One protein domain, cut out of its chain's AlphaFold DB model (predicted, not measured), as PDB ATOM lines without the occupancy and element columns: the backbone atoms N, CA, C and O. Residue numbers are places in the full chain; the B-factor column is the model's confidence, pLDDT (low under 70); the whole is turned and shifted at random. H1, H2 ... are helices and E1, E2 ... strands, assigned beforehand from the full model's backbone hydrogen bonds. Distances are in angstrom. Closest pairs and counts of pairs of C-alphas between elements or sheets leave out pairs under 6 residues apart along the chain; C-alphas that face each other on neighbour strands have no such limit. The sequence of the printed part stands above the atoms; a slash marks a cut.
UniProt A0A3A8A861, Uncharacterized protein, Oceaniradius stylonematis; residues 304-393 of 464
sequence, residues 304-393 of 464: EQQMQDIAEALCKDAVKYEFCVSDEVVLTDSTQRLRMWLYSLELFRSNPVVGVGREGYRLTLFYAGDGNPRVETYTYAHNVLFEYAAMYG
ATOM      1  N   GLU A 304      50.400  55.085  53.976       58.16
ATOM      2  CA  GLU A 304      49.249  55.540  53.193       58.16
ATOM      3  C   GLU A 304      49.668  56.609  52.191       58.16
ATOM      4  O   GLU A 304      49.363  56.465  51.015       58.16
ATOM      5  N   GLN A 305      50.440  57.614  52.614       69.25
ATOM      6  CA  GLN A 305      50.938  58.651  51.715       69.25
ATOM      7  C   GLN A 305      51.915  58.082  50.681       69.25
ATOM      8  O   GLN A 305      51.769  58.366  49.502       69.25
ATOM      9  N   GLN A 306      52.851  57.210  51.070       69.31
ATOM     10  CA  GLN A 306      53.744  56.544  50.114       69.31
ATOM     11  C   GLN A 306      52.982  55.661  49.132       69.31
ATOM     12  O   GLN A 306      53.362  55.575  47.970       69.31
ATOM     13  N   MET A 307      51.912  55.000  49.566       56.84
ATOM     14  CA  MET A 307      51.091  54.203  48.666       56.84
ATOM     15  C   MET A 307      50.139  55.017  47.818       56.84
ATOM     16  O   MET A 307      49.883  54.595  46.700       56.84
ATOM     17  N   GLN A 308      49.643  56.152  48.298       61.25
ATOM     18  CA  GLN A 308      48.925  57.113  47.475       61.25
ATOM     19  C   GLN A 308      49.870  57.731  46.451       61.25
ATOM     20  O   GLN A 308      49.508  57.783  45.288       61.25
ATOM     21  N   ASP A 309      51.102  58.074  46.823       67.62
ATOM     22  CA  ASP A 309      52.119  58.580  45.900       67.62
ATOM     23  C   ASP A 309      52.526  57.505  44.878       67.62
ATOM     24  O   ASP A 309      52.673  57.807  43.697       67.62
ATOM     25  N   ILE A 310      52.669  56.238  45.294       62.06
ATOM     26  CA  ILE A 310      52.939  55.107  44.390       62.06
ATOM     27  C   ILE A 310      51.721  54.820  43.511       62.06
ATOM     28  O   ILE A 310      51.892  54.618  42.318       62.06
ATOM     29  N   ALA A 311      50.505  54.806  44.055       57.53
ATOM     30  CA  ALA A 311      49.284  54.578  43.291       57.53
ATOM     31  C   ALA A 311      49.037  55.726  42.312       57.53
ATOM     32  O   ALA A 311      48.739  55.469  41.157       57.53
ATOM     33  N   GLU A 312      49.222  56.978  42.723       63.84
ATOM     34  CA  GLU A 312      49.107  58.149  41.861       63.84
ATOM     35  C   GLU A 312      50.210  58.143  40.801       63.84
ATOM     36  O   GLU A 312      49.901  58.342  39.632       63.84
ATOM     37  N   ALA A 313      51.465  57.841  41.151       62.59
ATOM     38  CA  ALA A 313      52.553  57.703  40.180       62.59
ATOM     39  C   ALA A 313      52.293  56.562  39.184       62.59
ATOM     40  O   ALA A 313      52.437  56.762  37.979       62.59
ATOM     41  N   LEU A 314      51.836  55.399  39.662       55.19
ATOM     42  CA  LEU A 314      51.439  54.274  38.816       55.19
ATOM     43  C   LEU A 314      50.258  54.663  37.920       55.19
ATOM     44  O   LEU A 314      50.347  54.475  36.719       55.19
ATOM     45  N   CYS A 315      49.217  55.314  38.441       57.91
ATOM     46  CA  CYS A 315      48.061  55.766  37.657       57.91
ATOM     47  C   CYS A 315      48.403  56.882  36.654       57.91
ATOM     48  O   CYS A 315      47.727  57.021  35.633       57.91
ATOM     49  N   LYS A 316      49.424  57.699  36.932       57.69
ATOM     50  CA  LYS A 316      49.843  58.837  36.098       57.69
ATOM     51  C   LYS A 316      50.783  58.409  34.969       57.69
ATOM     52  O   LYS A 316      50.701  58.983  33.884       57.69
ATOM     53  N   ASP A 317      51.589  57.370  35.200       50.28
ATOM     54  CA  ASP A 317      52.480  56.764  34.201       50.28
ATOM     55  C   ASP A 317      51.886  55.520  33.515       50.28
ATOM     56  O   ASP A 317      52.408  55.088  32.481       50.28
ATOM     57  N   ALA A 318      50.779  54.958  34.019       46.00
ATOM     58  CA  ALA A 318      50.046  53.854  33.396       46.00
ATOM     59  C   ALA A 318      49.328  54.330  32.132       46.00
ATOM     60  O   ALA A 318      48.111  54.510  32.046       46.00
ATOM     61  N   VAL A 319      50.125  54.482  31.084       44.97
ATOM     62  CA  VAL A 319      49.676  54.545  29.709       44.97
ATOM     63  C   VAL A 319      48.914  53.248  29.411       44.97
ATOM     64  O   VAL A 319      49.490  52.212  29.083       44.97
ATOM     65  N   LYS A 320      47.582  53.375  29.465       46.66
ATOM     66  CA  LYS A 320      46.575  52.740  28.598       46.66
ATOM     67  C   LYS A 320      45.645  51.676  29.203       46.66
ATOM     68  O   LYS A 320      44.607  51.494  28.583       46.66
ATOM     69  N   TYR A 321      45.902  51.044  30.361       44.22
ATOM     70  CA  TYR A 321      45.052  49.907  30.802       44.22
ATOM     71  C   TYR A 321      44.831  49.674  32.324       44.22
ATOM     72  O   TYR A 321      44.462  48.562  32.701       44.22
ATOM     73  N   GLU A 322      44.997  50.660  33.220       48.25
ATOM     74  CA  GLU A 322      44.713  50.475  34.666       48.25
ATOM     75  C   GLU A 322      43.437  51.194  35.146       48.25
ATOM     76  O   GLU A 322      43.279  52.406  35.017       48.25
ATOM     77  N   PHE A 323      42.509  50.428  35.739       53.28
ATOM     78  CA  PHE A 323      41.292  50.937  36.384       53.28
ATOM     79  C   PHE A 323      41.594  51.399  37.817       53.28
ATOM     80  O   PHE A 323      41.292  50.686  38.782       53.28
ATOM     81  N   CYS A 324      42.167  52.593  37.961       49.69
ATOM     82  CA  CYS A 324      42.354  53.230  39.263       49.69
ATOM     83  C   CYS A 324      40.995  53.576  39.890       49.69
ATOM     84  O   CYS A 324      40.094  54.091  39.225       49.69
ATOM     85  N   VAL A 325      40.812  53.227  41.161       49.28
ATOM     86  CA  VAL A 325      39.545  53.395  41.887       49.28
ATOM     87  C   VAL A 325      39.729  54.491  42.902       49.28
ATOM     88  O   VAL A 325      40.710  54.465  43.631       49.28
ATOM     89  N   SER A 326      38.775  55.415  42.968       48.47
ATOM     90  CA  SER A 326      38.685  56.367  44.070       48.47
ATOM     91  C   SER A 326      38.510  55.633  45.403       48.47
ATOM     92  O   SER A 326      37.767  54.647  45.460       48.47
ATOM     93  N   ASP A 327      39.114  56.177  46.459       49.44
ATOM     94  CA  ASP A 327      39.200  55.628  47.825       49.44
ATOM     95  C   ASP A 327      37.853  55.228  48.476       49.44
ATOM     96  O   ASP A 327      37.828  54.526  49.481       49.44
ATOM     97  N   GLU A 328      36.709  55.601  47.896       50.81
ATOM     98  CA  GLU A 328      35.375  55.310  48.443       50.81
ATOM     99  C   GLU A 328      34.741  53.979  47.988       50.81
ATOM    100  O   GLU A 328      33.683  53.599  48.500       50.81
ATOM    101  N   VAL A 329      35.329  53.234  47.044       51.34
ATOM    102  CA  VAL A 329      34.714  51.983  46.555       51.34
ATOM    103  C   VAL A 329      35.372  50.763  47.191       51.34
ATOM    104  O   VAL A 329      36.384  50.254  46.709       51.34
ATOM    105  N   VAL A 330      34.735  50.230  48.237       53.88
ATOM    106  CA  VAL A 330      35.103  48.938  48.832       53.88
ATOM    107  C   VAL A 330      34.997  47.841  47.770       53.88
ATOM    108  O   VAL A 330      33.908  47.495  47.298       53.88
ATOM    109  N   LEU A 331      36.142  47.273  47.396       55.53
ATOM    110  CA  LEU A 331      36.207  46.147  46.474       55.53
ATOM    111  C   LEU A 331      35.714  44.875  47.178       55.53
ATOM    112  O   LEU A 331      36.417  44.271  47.980       55.53
ATOM    113  N   THR A 332      34.498  44.446  46.852       63.97
ATOM    114  CA  THR A 332      33.985  43.107  47.192       63.97
ATOM    115  C   THR A 332      34.408  42.081  46.129       63.97
ATOM    116  O   THR A 332      34.647  42.461  44.980       63.97
ATOM    117  N   ASP A 333      34.414  40.777  46.449       64.81
ATOM    118  CA  ASP A 333      34.683  39.680  45.479       64.81
ATOM    119  C   ASP A 333      33.827  39.817  44.197       64.81
ATOM    120  O   ASP A 333      34.285  39.617  43.074       64.81
ATOM    121  N   SER A 334      32.584  40.294  44.332       71.06
ATOM    122  CA  SER A 334      31.709  40.555  43.178       71.06
ATOM    123  C   SER A 334      32.226  41.683  42.274       71.06
ATOM    124  O   SER A 334      32.165  41.574  41.048       71.06
ATOM    125  N   THR A 335      32.766  42.757  42.854       78.31
ATOM    126  CA  THR A 335      33.337  43.876  42.084       78.31
ATOM    127  C   THR A 335      34.687  43.534  41.452       78.31
ATOM    128  O   THR A 335      34.981  44.026  40.362       78.31
ATOM    129  N   GLN A 336      35.475  42.652  42.076       81.56
ATOM    130  CA  GLN A 336      36.741  42.159  41.521       81.56
ATOM    131  C   GLN A 336      36.504  41.389  40.218       81.56
ATOM    132  O   GLN A 336      37.091  41.708  39.183       81.56
ATOM    133  N   ARG A 337      35.567  40.433  40.227       86.69
ATOM    134  CA  ARG A 337      35.226  39.643  39.031       86.69
ATOM    135  C   ARG A 337      34.694  40.509  37.897       86.69
ATOM    136  O   ARG A 337      35.074  40.313  36.747       86.69
ATOM    137  N   LEU A 338      33.860  41.504  38.210       86.62
ATOM    138  CA  LEU A 338      33.357  42.428  37.195       86.62
ATOM    139  C   LEU A 338      34.501  43.185  36.501       86.62
ATOM    140  O   LEU A 338      34.476  43.339  35.282       86.62
ATOM    141  N   ARG A 339      35.527  43.606  37.249       85.94
ATOM    142  CA  ARG A 339      36.719  44.262  36.683       85.94
ATOM    143  C   ARG A 339      37.511  43.334  35.776       85.94
ATOM    144  O   ARG A 339      37.882  43.744  34.684       85.94
ATOM    145  N   MET A 340      37.700  42.079  36.179       90.19
ATOM    146  CA  MET A 340      38.337  41.068  35.329       90.19
ATOM    147  C   MET A 340      37.578  40.878  34.015       90.19
ATOM    148  O   MET A 340      38.183  40.790  32.947       90.19
ATOM    149  N   TRP A 341      36.245  40.865  34.064       93.38
ATOM    150  CA  TRP A 341      35.413  40.729  32.867       93.38
ATOM    151  C   TRP A 341      35.502  41.956  31.961       93.38
ATOM    152  O   TRP A 341      35.627  41.810  30.746       93.38
ATOM    153  N   LEU A 342      35.479  43.161  32.536       90.06
ATOM    154  CA  LEU A 342      35.645  44.404  31.779       90.06
ATOM    155  C   LEU A 342      37.022  44.474  31.111       90.06
ATOM    156  O   LEU A 342      37.094  44.748  29.914       90.06
ATOM    157  N   TYR A 343      38.081  44.136  31.846       94.19
ATOM    158  CA  TYR A 343      39.441  44.068  31.314       94.19
ATOM    159  C   TYR A 343      39.563  43.033  30.186       94.19
ATOM    160  O   TYR A 343      40.116  43.309  29.124       94.19
ATOM    161  N   SER A 344      38.944  41.861  30.348       95.56
ATOM    162  CA  SER A 344      38.886  40.846  29.289       95.56
ATOM    163  C   SER A 344      38.218  41.361  28.012       95.56
ATOM    164  O   SER A 344      38.702  41.121  26.906       95.56
ATOM    165  N   LEU A 345      37.096  42.077  28.151       95.62
ATOM    166  CA  LEU A 345      36.382  42.667  27.019       95.62
ATOM    167  C   LEU A 345      37.201  43.761  26.334       95.62
ATOM    168  O   LEU A 345      37.118  43.912  25.115       95.62
ATOM    169  N   GLU A 346      37.986  44.521  27.088       95.06
ATOM    170  CA  GLU A 346      38.897  45.525  26.550       95.06
ATOM    171  C   GLU A 346      40.043  44.897  25.745       95.06
ATOM    172  O   GLU A 346      40.299  45.314  24.607       95.06
ATOM    173  N   LEU A 347      40.670  43.845  26.278       95.06
ATOM    174  CA  LEU A 347      41.684  43.071  25.559       95.06
ATOM    175  C   LEU A 347      41.105  42.452  24.283       95.06
ATOM    176  O   LEU A 347      41.723  42.548  23.220       95.06
ATOM    177  N   PHE A 348      39.891  41.894  24.360       97.69
ATOM    178  CA  PHE A 348      39.184  41.354  23.200       97.69
ATOM    179  C   PHE A 348      38.878  42.432  22.155       97.69
ATOM    180  O   PHE A 348      39.129  42.224  20.974       97.69
ATOM    181  N   ARG A 349      38.380  43.609  22.554       96.88
ATOM    182  CA  ARG A 349      38.131  44.724  21.620       96.88
ATOM    183  C   ARG A 349      39.408  45.196  20.930       96.88
ATOM    184  O   ARG A 349      39.357  45.559  19.760       96.88
ATOM    185  N   SER A 350      40.526  45.181  21.649       96.94
ATOM    186  CA  SER A 350      41.832  45.582  21.120       96.94
ATOM    187  C   SER A 350      42.433  44.523  20.189       96.94
ATOM    188  O   SER A 350      43.104  44.871  19.222       96.94
ATOM    189  N   ASN A 351      42.167  43.238  20.447       97.44
ATOM    190  CA  ASN A 351      42.732  42.103  19.711       97.44
ATOM    191  C   ASN A 351      41.644  41.073  19.339       97.44
ATOM    192  O   ASN A 351      41.697  39.919  19.770       97.44
ATOM    193  N   PRO A 352      40.646  41.443  18.516       97.88
ATOM    194  CA  PRO A 352      39.417  40.661  18.379       97.88
ATOM    195  C   PRO A 352      39.604  39.329  17.663       97.88
ATOM    196  O   PRO A 352      38.811  38.419  17.866       97.88
ATOM    197  N   VAL A 353      40.619  39.185  16.807       98.00
ATOM    198  CA  VAL A 353      40.782  37.970  15.992       98.00
ATOM    199  C   VAL A 353      41.574  36.899  16.735       98.00
ATOM    200  O   VAL A 353      41.098  35.772  16.850       98.00
ATOM    201  N   VAL A 354      42.756  37.261  17.239       97.00
ATOM    202  CA  VAL A 354      43.741  36.322  17.806       97.00
ATOM    203  C   VAL A 354      43.937  36.462  19.315       97.00
ATOM    204  O   VAL A 354      44.604  35.623  19.909       97.00
ATOM    205  N   GLY A 355      43.343  37.482  19.941       98.06
ATOM    206  CA  GLY A 355      43.550  37.783  21.354       98.06
ATOM    207  C   GLY A 355      44.979  38.228  21.673       98.06
ATOM    208  O   GLY A 355      45.770  38.526  20.779       98.06
ATOM    209  N   VAL A 356      45.294  38.299  22.965       97.38
ATOM    210  CA  VAL A 356      46.611  38.726  23.476       97.38
ATOM    211  C   VAL A 356      47.556  37.568  23.817       97.38
ATOM    212  O   VAL A 356      48.677  37.789  24.266       97.38
ATOM    213  N   GLY A 357      47.127  36.325  23.601       96.12
ATOM    214  CA  GLY A 357      47.806  35.126  24.082       96.12
ATOM    215  C   GLY A 357      47.610  34.897  25.583       96.12
ATOM    216  O   GLY A 357      47.133  35.762  26.316       96.12
ATOM    217  N   ARG A 358      47.991  33.705  26.056       92.56
ATOM    218  CA  ARG A 358      47.862  33.317  27.472       92.56
ATOM    219  C   ARG A 358      48.664  34.229  28.401       92.56
ATOM    220  O   ARG A 358      48.132  34.704  29.394       92.56
ATOM    221  N   GLU A 359      49.911  34.513  28.037       92.50
ATOM    222  CA  GLU A 359      50.805  35.387  28.812       92.50
ATOM    223  C   GLU A 359      50.425  36.874  28.711       92.50
ATOM    224  O   GLU A 359      50.901  37.693  29.494       92.50
ATOM    225  N   GLY A 360      49.565  37.238  27.753       91.75
ATOM    226  CA  GLY A 360      49.100  38.611  27.566       91.75
ATOM    227  C   GLY A 360      47.968  39.019  28.507       91.75
ATOM    228  O   GLY A 360      47.685  40.208  28.627       91.75
ATOM    229  N   TYR A 361      47.316  38.067  29.184       94.75
ATOM    230  CA  TYR A 361      46.306  38.384  30.188       94.75
ATOM    231  C   TYR A 361      46.972  38.575  31.553       94.75
ATOM    232  O   TYR A 361      47.327  37.607  32.229       94.75
ATOM    233  N   ARG A 362      47.112  39.827  31.990       93.81
ATOM    234  CA  ARG A 362      47.628  40.148  33.323       93.81
ATOM    235  C   ARG A 362      46.923  41.377  33.879       93.81
ATOM    236  O   ARG A 362      47.170  42.487  33.427       93.81
ATOM    237  N   LEU A 363      46.054  41.165  34.863       89.31
ATOM    238  CA  LEU A 363      45.361  42.239  35.566       89.31
ATOM    239  C   LEU A 363      45.893  42.342  36.989       89.31
ATOM    240  O   LEU A 363      45.718  41.414  37.776       89.31
ATOM    241  N   THR A 364      46.497  43.471  37.333       86.31
ATOM    242  CA  THR A 364      46.908  43.757  38.708       86.31
ATOM    243  C   THR A 364      45.859  44.649  39.365       86.31
ATOM    244  O   THR A 364      45.517  45.707  38.846       86.31
ATOM    245  N   LEU A 365      45.295  44.186  40.480       82.62
ATOM    246  CA  LEU A 365      44.333  44.930  41.287       82.62
ATOM    247  C   LEU A 365      44.986  45.317  42.614       82.62
ATOM    248  O   LEU A 365      45.551  44.473  43.314       82.62
ATOM    249  N   PHE A 366      44.877  46.599  42.950       77.94
ATOM    250  CA  PHE A 366      45.332  47.167  44.212       77.94
ATOM    251  C   PHE A 366      44.144  47.293  45.167       77.94
ATOM    252  O   PHE A 366      43.096  47.829  44.801       77.94
ATOM    253  N   TYR A 367      44.307  46.796  46.390       76.12
ATOM    254  CA  TYR A 367      43.305  46.882  47.446       76.12
ATOM    255  C   TYR A 367      43.840  47.739  48.582       76.12
ATOM    256  O   TYR A 367      44.776  47.332  49.264       76.12
ATOM    257  N   ALA A 368      43.203  48.882  48.823       70.44
ATOM    258  CA  ALA A 368      43.530  49.794  49.919       70.44
ATOM    259  C   ALA A 368      42.698  49.525  51.198       70.44
ATOM    260  O   ALA A 368      42.420  50.434  51.968       70.44
ATOM    261  N   GLY A 369      42.237  48.286  51.411       64.56
ATOM    262  CA  GLY A 369      41.345  47.948  52.527       64.56
ATOM    263  C   GLY A 369      42.068  47.673  53.852       64.56
ATOM    264  O   GLY A 369      43.139  47.072  53.863       64.56
ATOM    265  N   ASP A 370      41.432  48.057  54.961       58.31
ATOM    266  CA  ASP A 370      41.722  47.661  56.354       58.31
ATOM    267  C   ASP A 370      43.147  47.944  56.875       58.31
ATOM    268  O   ASP A 370      43.635  47.263  57.777       58.31
ATOM    269  N   GLY A 371      43.834  48.943  56.313       67.12
ATOM    270  CA  GLY A 371      45.179  49.336  56.748       67.12
ATOM    271  C   GLY A 371      46.288  48.354  56.354       67.12
ATOM    272  O   GLY A 371      47.436  48.547  56.751       67.12
ATOM    273  N   ASN A 372      45.978  47.316  55.563       73.88
ATOM    274  CA  ASN A 372      46.987  46.435  54.987       73.88
ATOM    275  C   ASN A 372      46.795  46.317  53.468       73.88
ATOM    276  O   ASN A 372      45.986  45.506  52.998       73.88
ATOM    277  N   PRO A 373      47.510  47.137  52.687       75.69
ATOM    278  CA  PRO A 373      47.428  47.089  51.240       75.69
ATOM    279  C   PRO A 373      47.792  45.709  50.723       75.69
ATOM    280  O   PRO A 373      48.779  45.096  51.131       75.69
ATOM    281  N   ARG A 374      47.024  45.236  49.754       81.88
ATOM    282  CA  ARG A 374      47.357  44.010  49.034       81.88
ATOM    283  C   ARG A 374      47.279  44.261  47.545       81.88
ATOM    284  O   ARG A 374      46.403  44.972  47.060       81.88
ATOM    285  N   VAL A 375      48.235  43.682  46.835       81.69
ATOM    286  CA  VAL A 375      48.312  43.714  45.381       81.69
ATOM    287  C   VAL A 375      48.105  42.291  44.913       81.69
ATOM    288  O   VAL A 375      48.889  41.405  45.252       81.69
ATOM    289  N   GLU A 376      47.048  42.059  44.146       86.38
ATOM    290  CA  GLU A 376      46.787  40.743  43.574       86.38
ATOM    291  C   GLU A 376      46.898  40.840  42.061       86.38
ATOM    292  O   GLU A 376      46.320  41.720  41.425       86.38
ATOM    293  N   THR A 377      47.672  39.931  41.476       87.69
ATOM    294  CA  THR A 377      47.793  39.819  40.025       87.69
ATOM    295  C   THR A 377      47.033  38.593  39.559       87.69
ATOM    296  O   THR A 377      47.321  37.473  39.976       87.69
ATOM    297  N   TYR A 378      46.088  38.816  38.659       91.06
ATOM    298  CA  TYR A 378      45.256  37.797  38.054       91.06
ATOM    299  C   TYR A 378      45.730  37.507  36.636       91.06
ATOM    300  O   TYR A 378      45.836  38.402  35.796       91.06
ATOM    301  N   THR A 379      45.980  36.230  36.368       93.56
ATOM    302  CA  THR A 379      46.381  35.711  35.053       93.56
ATOM    303  C   THR A 379      45.210  35.089  34.286       93.56
ATOM    304  O   THR A 379      45.407  34.459  33.252       93.56
ATOM    305  N   TYR A 380      43.980  35.261  34.784       90.81
ATOM    306  CA  TYR A 380      42.754  34.736  34.184       90.81
ATOM    307  C   TYR A 380      41.516  35.552  34.601       90.81
ATOM    308  O   TYR A 380      41.560  36.340  35.548       90.81
ATOM    309  N   ALA A 381      40.400  35.387  33.881       89.69
ATOM    310  CA  ALA A 381      39.230  36.269  33.992       89.69
ATOM    311  C   ALA A 381      38.132  35.789  34.956       89.69
ATOM    312  O   ALA A 381      37.070  36.409  35.040       89.69
ATOM    313  N   HIS A 382      38.323  34.638  35.611       87.81
ATOM    314  CA  HIS A 382      37.280  33.929  36.374       87.81
ATOM    315  C   HIS A 382      35.960  33.707  35.594       87.81
ATOM    316  O   HIS A 382      34.897  33.471  36.169       87.81
ATOM    317  N   ASN A 383      36.018  33.784  34.264       87.19
ATOM    318  CA  ASN A 383      34.955  33.436  33.337       87.19
ATOM    319  C   ASN A 383      35.619  33.003  32.035       87.19
ATOM    320  O   ASN A 383      36.226  33.813  31.337       87.19
ATOM    321  N   VAL A 384      35.484  31.722  31.708       86.81
ATOM    322  CA  VAL A 384      36.185  31.113  30.574       86.81
ATOM    323  C   VAL A 384      35.868  31.781  29.237       86.81
ATOM    324  O   VAL A 384      36.722  31.809  28.362       86.81
ATOM    325  N   LEU A 385      34.649  32.305  29.045       90.00
ATOM    326  CA  LEU A 385      34.264  32.899  27.766       90.00
ATOM    327  C   LEU A 385      35.006  34.216  27.578       90.00
ATOM    328  O   LEU A 385      35.544  34.469  26.506       90.00
ATOM    329  N   PHE A 386      35.080  35.024  28.636       93.50
ATOM    330  CA  PHE A 386      35.851  36.261  28.629       93.50
ATOM    331  C   PHE A 386      37.352  36.000  28.564       93.50
ATOM    332  O   PHE A 386      38.046  36.680  27.816       93.50
ATOM    333  N   GLU A 387      37.839  34.973  29.254       92.62
ATOM    334  CA  GLU A 387      39.239  34.564  29.190       92.62
ATOM    335  C   GLU A 387      39.642  34.119  27.779       92.62
ATOM    336  O   GLU A 387      40.613  34.635  27.234       92.62
ATOM    337  N   TYR A 388      38.868  33.232  27.140       93.75
ATOM    338  CA  TYR A 388      39.137  32.798  25.765       93.75
ATOM    339  C   TYR A 388      38.992  33.944  24.767       93.75
ATOM    340  O   TYR A 388      39.790  34.035  23.837       93.75
ATOM    341  N   ALA A 389      38.014  34.833  24.963       96.19
ATOM    342  CA  ALA A 389      37.884  36.034  24.146       96.19
ATOM    343  C   ALA A 389      39.133  36.918  24.266       96.19
ATOM    344  O   ALA A 389      39.704  37.313  23.255       96.19
ATOM    345  N   ALA A 390      39.602  37.193  25.483       97.06
ATOM    346  CA  ALA A 390      40.773  38.029  25.708       97.06
ATOM    347  C   ALA A 390      42.059  37.379  25.173       97.06
ATOM    348  O   ALA A 390      42.792  38.000  24.407       97.06
ATOM    349  N   MET A 391      42.323  36.121  25.536       96.88
ATOM    350  CA  MET A 391      43.573  35.424  25.214       96.88
ATOM    351  C   MET A 391      43.655  34.971  23.756       96.88
ATOM    352  O   MET A 391      44.739  34.988  23.185       96.88
ATOM    353  N   TYR A 392      42.543  34.569  23.142       97.50
ATOM    354  CA  TYR A 392      42.550  33.912  21.828       97.50
ATOM    355  C   TYR A 392      41.608  34.557  20.804       97.50
ATOM    356  O   TYR A 392      41.510  34.080  19.670       97.50
ATOM    357  N   GLY A 393      40.887  35.613  21.181       97.62
ATOM    358  CA  GLY A 393      39.974  36.317  20.292       97.62
ATOM    359  C   GLY A 393      38.813  35.452  19.801       97.62
ATOM    360  O   GLY A 393      38.403  34.458  20.408       97.62
TER     361      GLY A 393
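What this domain is: This is residues 304 to 393 of the 464 residues of an uncharacterized protein of Oceaniradius stylonematis (UniProt A0A3A8A861). A long helix, H2, and a two-stranded hairpin, E1 and E2, make the middle of an elongated domain; residues 336 to 344 of H2 come near E1, and a short helix, H3, packs side by side on residues 341 to 348 of H2. The first helix, H1, is set off from these parts and touches no helix; the long link of residues 318 to 332 joins it to H2. The printed part has 90 residues, with three named helices and two named strands in the order H1, H2, E1, E2, H3; the sheet, E1 - E2, is antiparallel, and the class is mostly helix. The whole is compact, with a radius of gyration of the C-alphas of 14.0 A, and its C-alphas span 42 by 27 by 19 A.

Where its parts are: H1 holds residues 304 to 317, from C-alpha 304 at (49.249, 55.540, 53.193), and is 19.3 A long. H2, residues 333 to 350, begins with C-alpha 333 at (34.683, 39.680, 45.479) and is 26.1 A long. E1 is residues 363 to 367, 12.9 A long, and E2 is residues 374 to 378, 12.8 A long. H3, residues 384 to 393, is 12.1 A long and ends with C-alpha 393 at (39.974, 36.317, 20.292).

How they stand to each other: H2 touches H3 with residues 341 to 348 alone. Their closest C-alphas, those of Phe 348 and Ala 390, are 4.5 A apart. The two helices run the same way at a shallow tilt of 25 degrees. The closest C-alphas of H2 and E1, those of Met 340 and Leu 363, are 7.1 A apart. H2 and E2 are only just apart, with their closest C-alphas at 8.1 A. E1 and E2 form a hairpin, antiparallel, with 160 degrees between their directions. N 365 and O 376 are 2.8 A apart, and N 378 and O 363 are 2.8 A apart, both within hydrogen-bond range. H1 is apart from H2, H3 and E2, and only just apart from E1, with the closest C-alphas at 8.4 A. In H1, H2 and H3, every O i to N i+4 pair is within hydrogen-bond range.

The domain as a whole: The C-alphas of Val 353 and Gly 371, the two farthest apart, are 42.5 A from each other. The printed part has no cut. The links from H1 to H2, 15 residues, and from H2 to E1, 12 residues, are long; the link from E1 to E2 is short, and that from E2 to H3 is tight. The mean pLDDT of the printed part is 77.7; residues 304 to 333 and 369 to 371 are under 70, and the mean of H1 is 61.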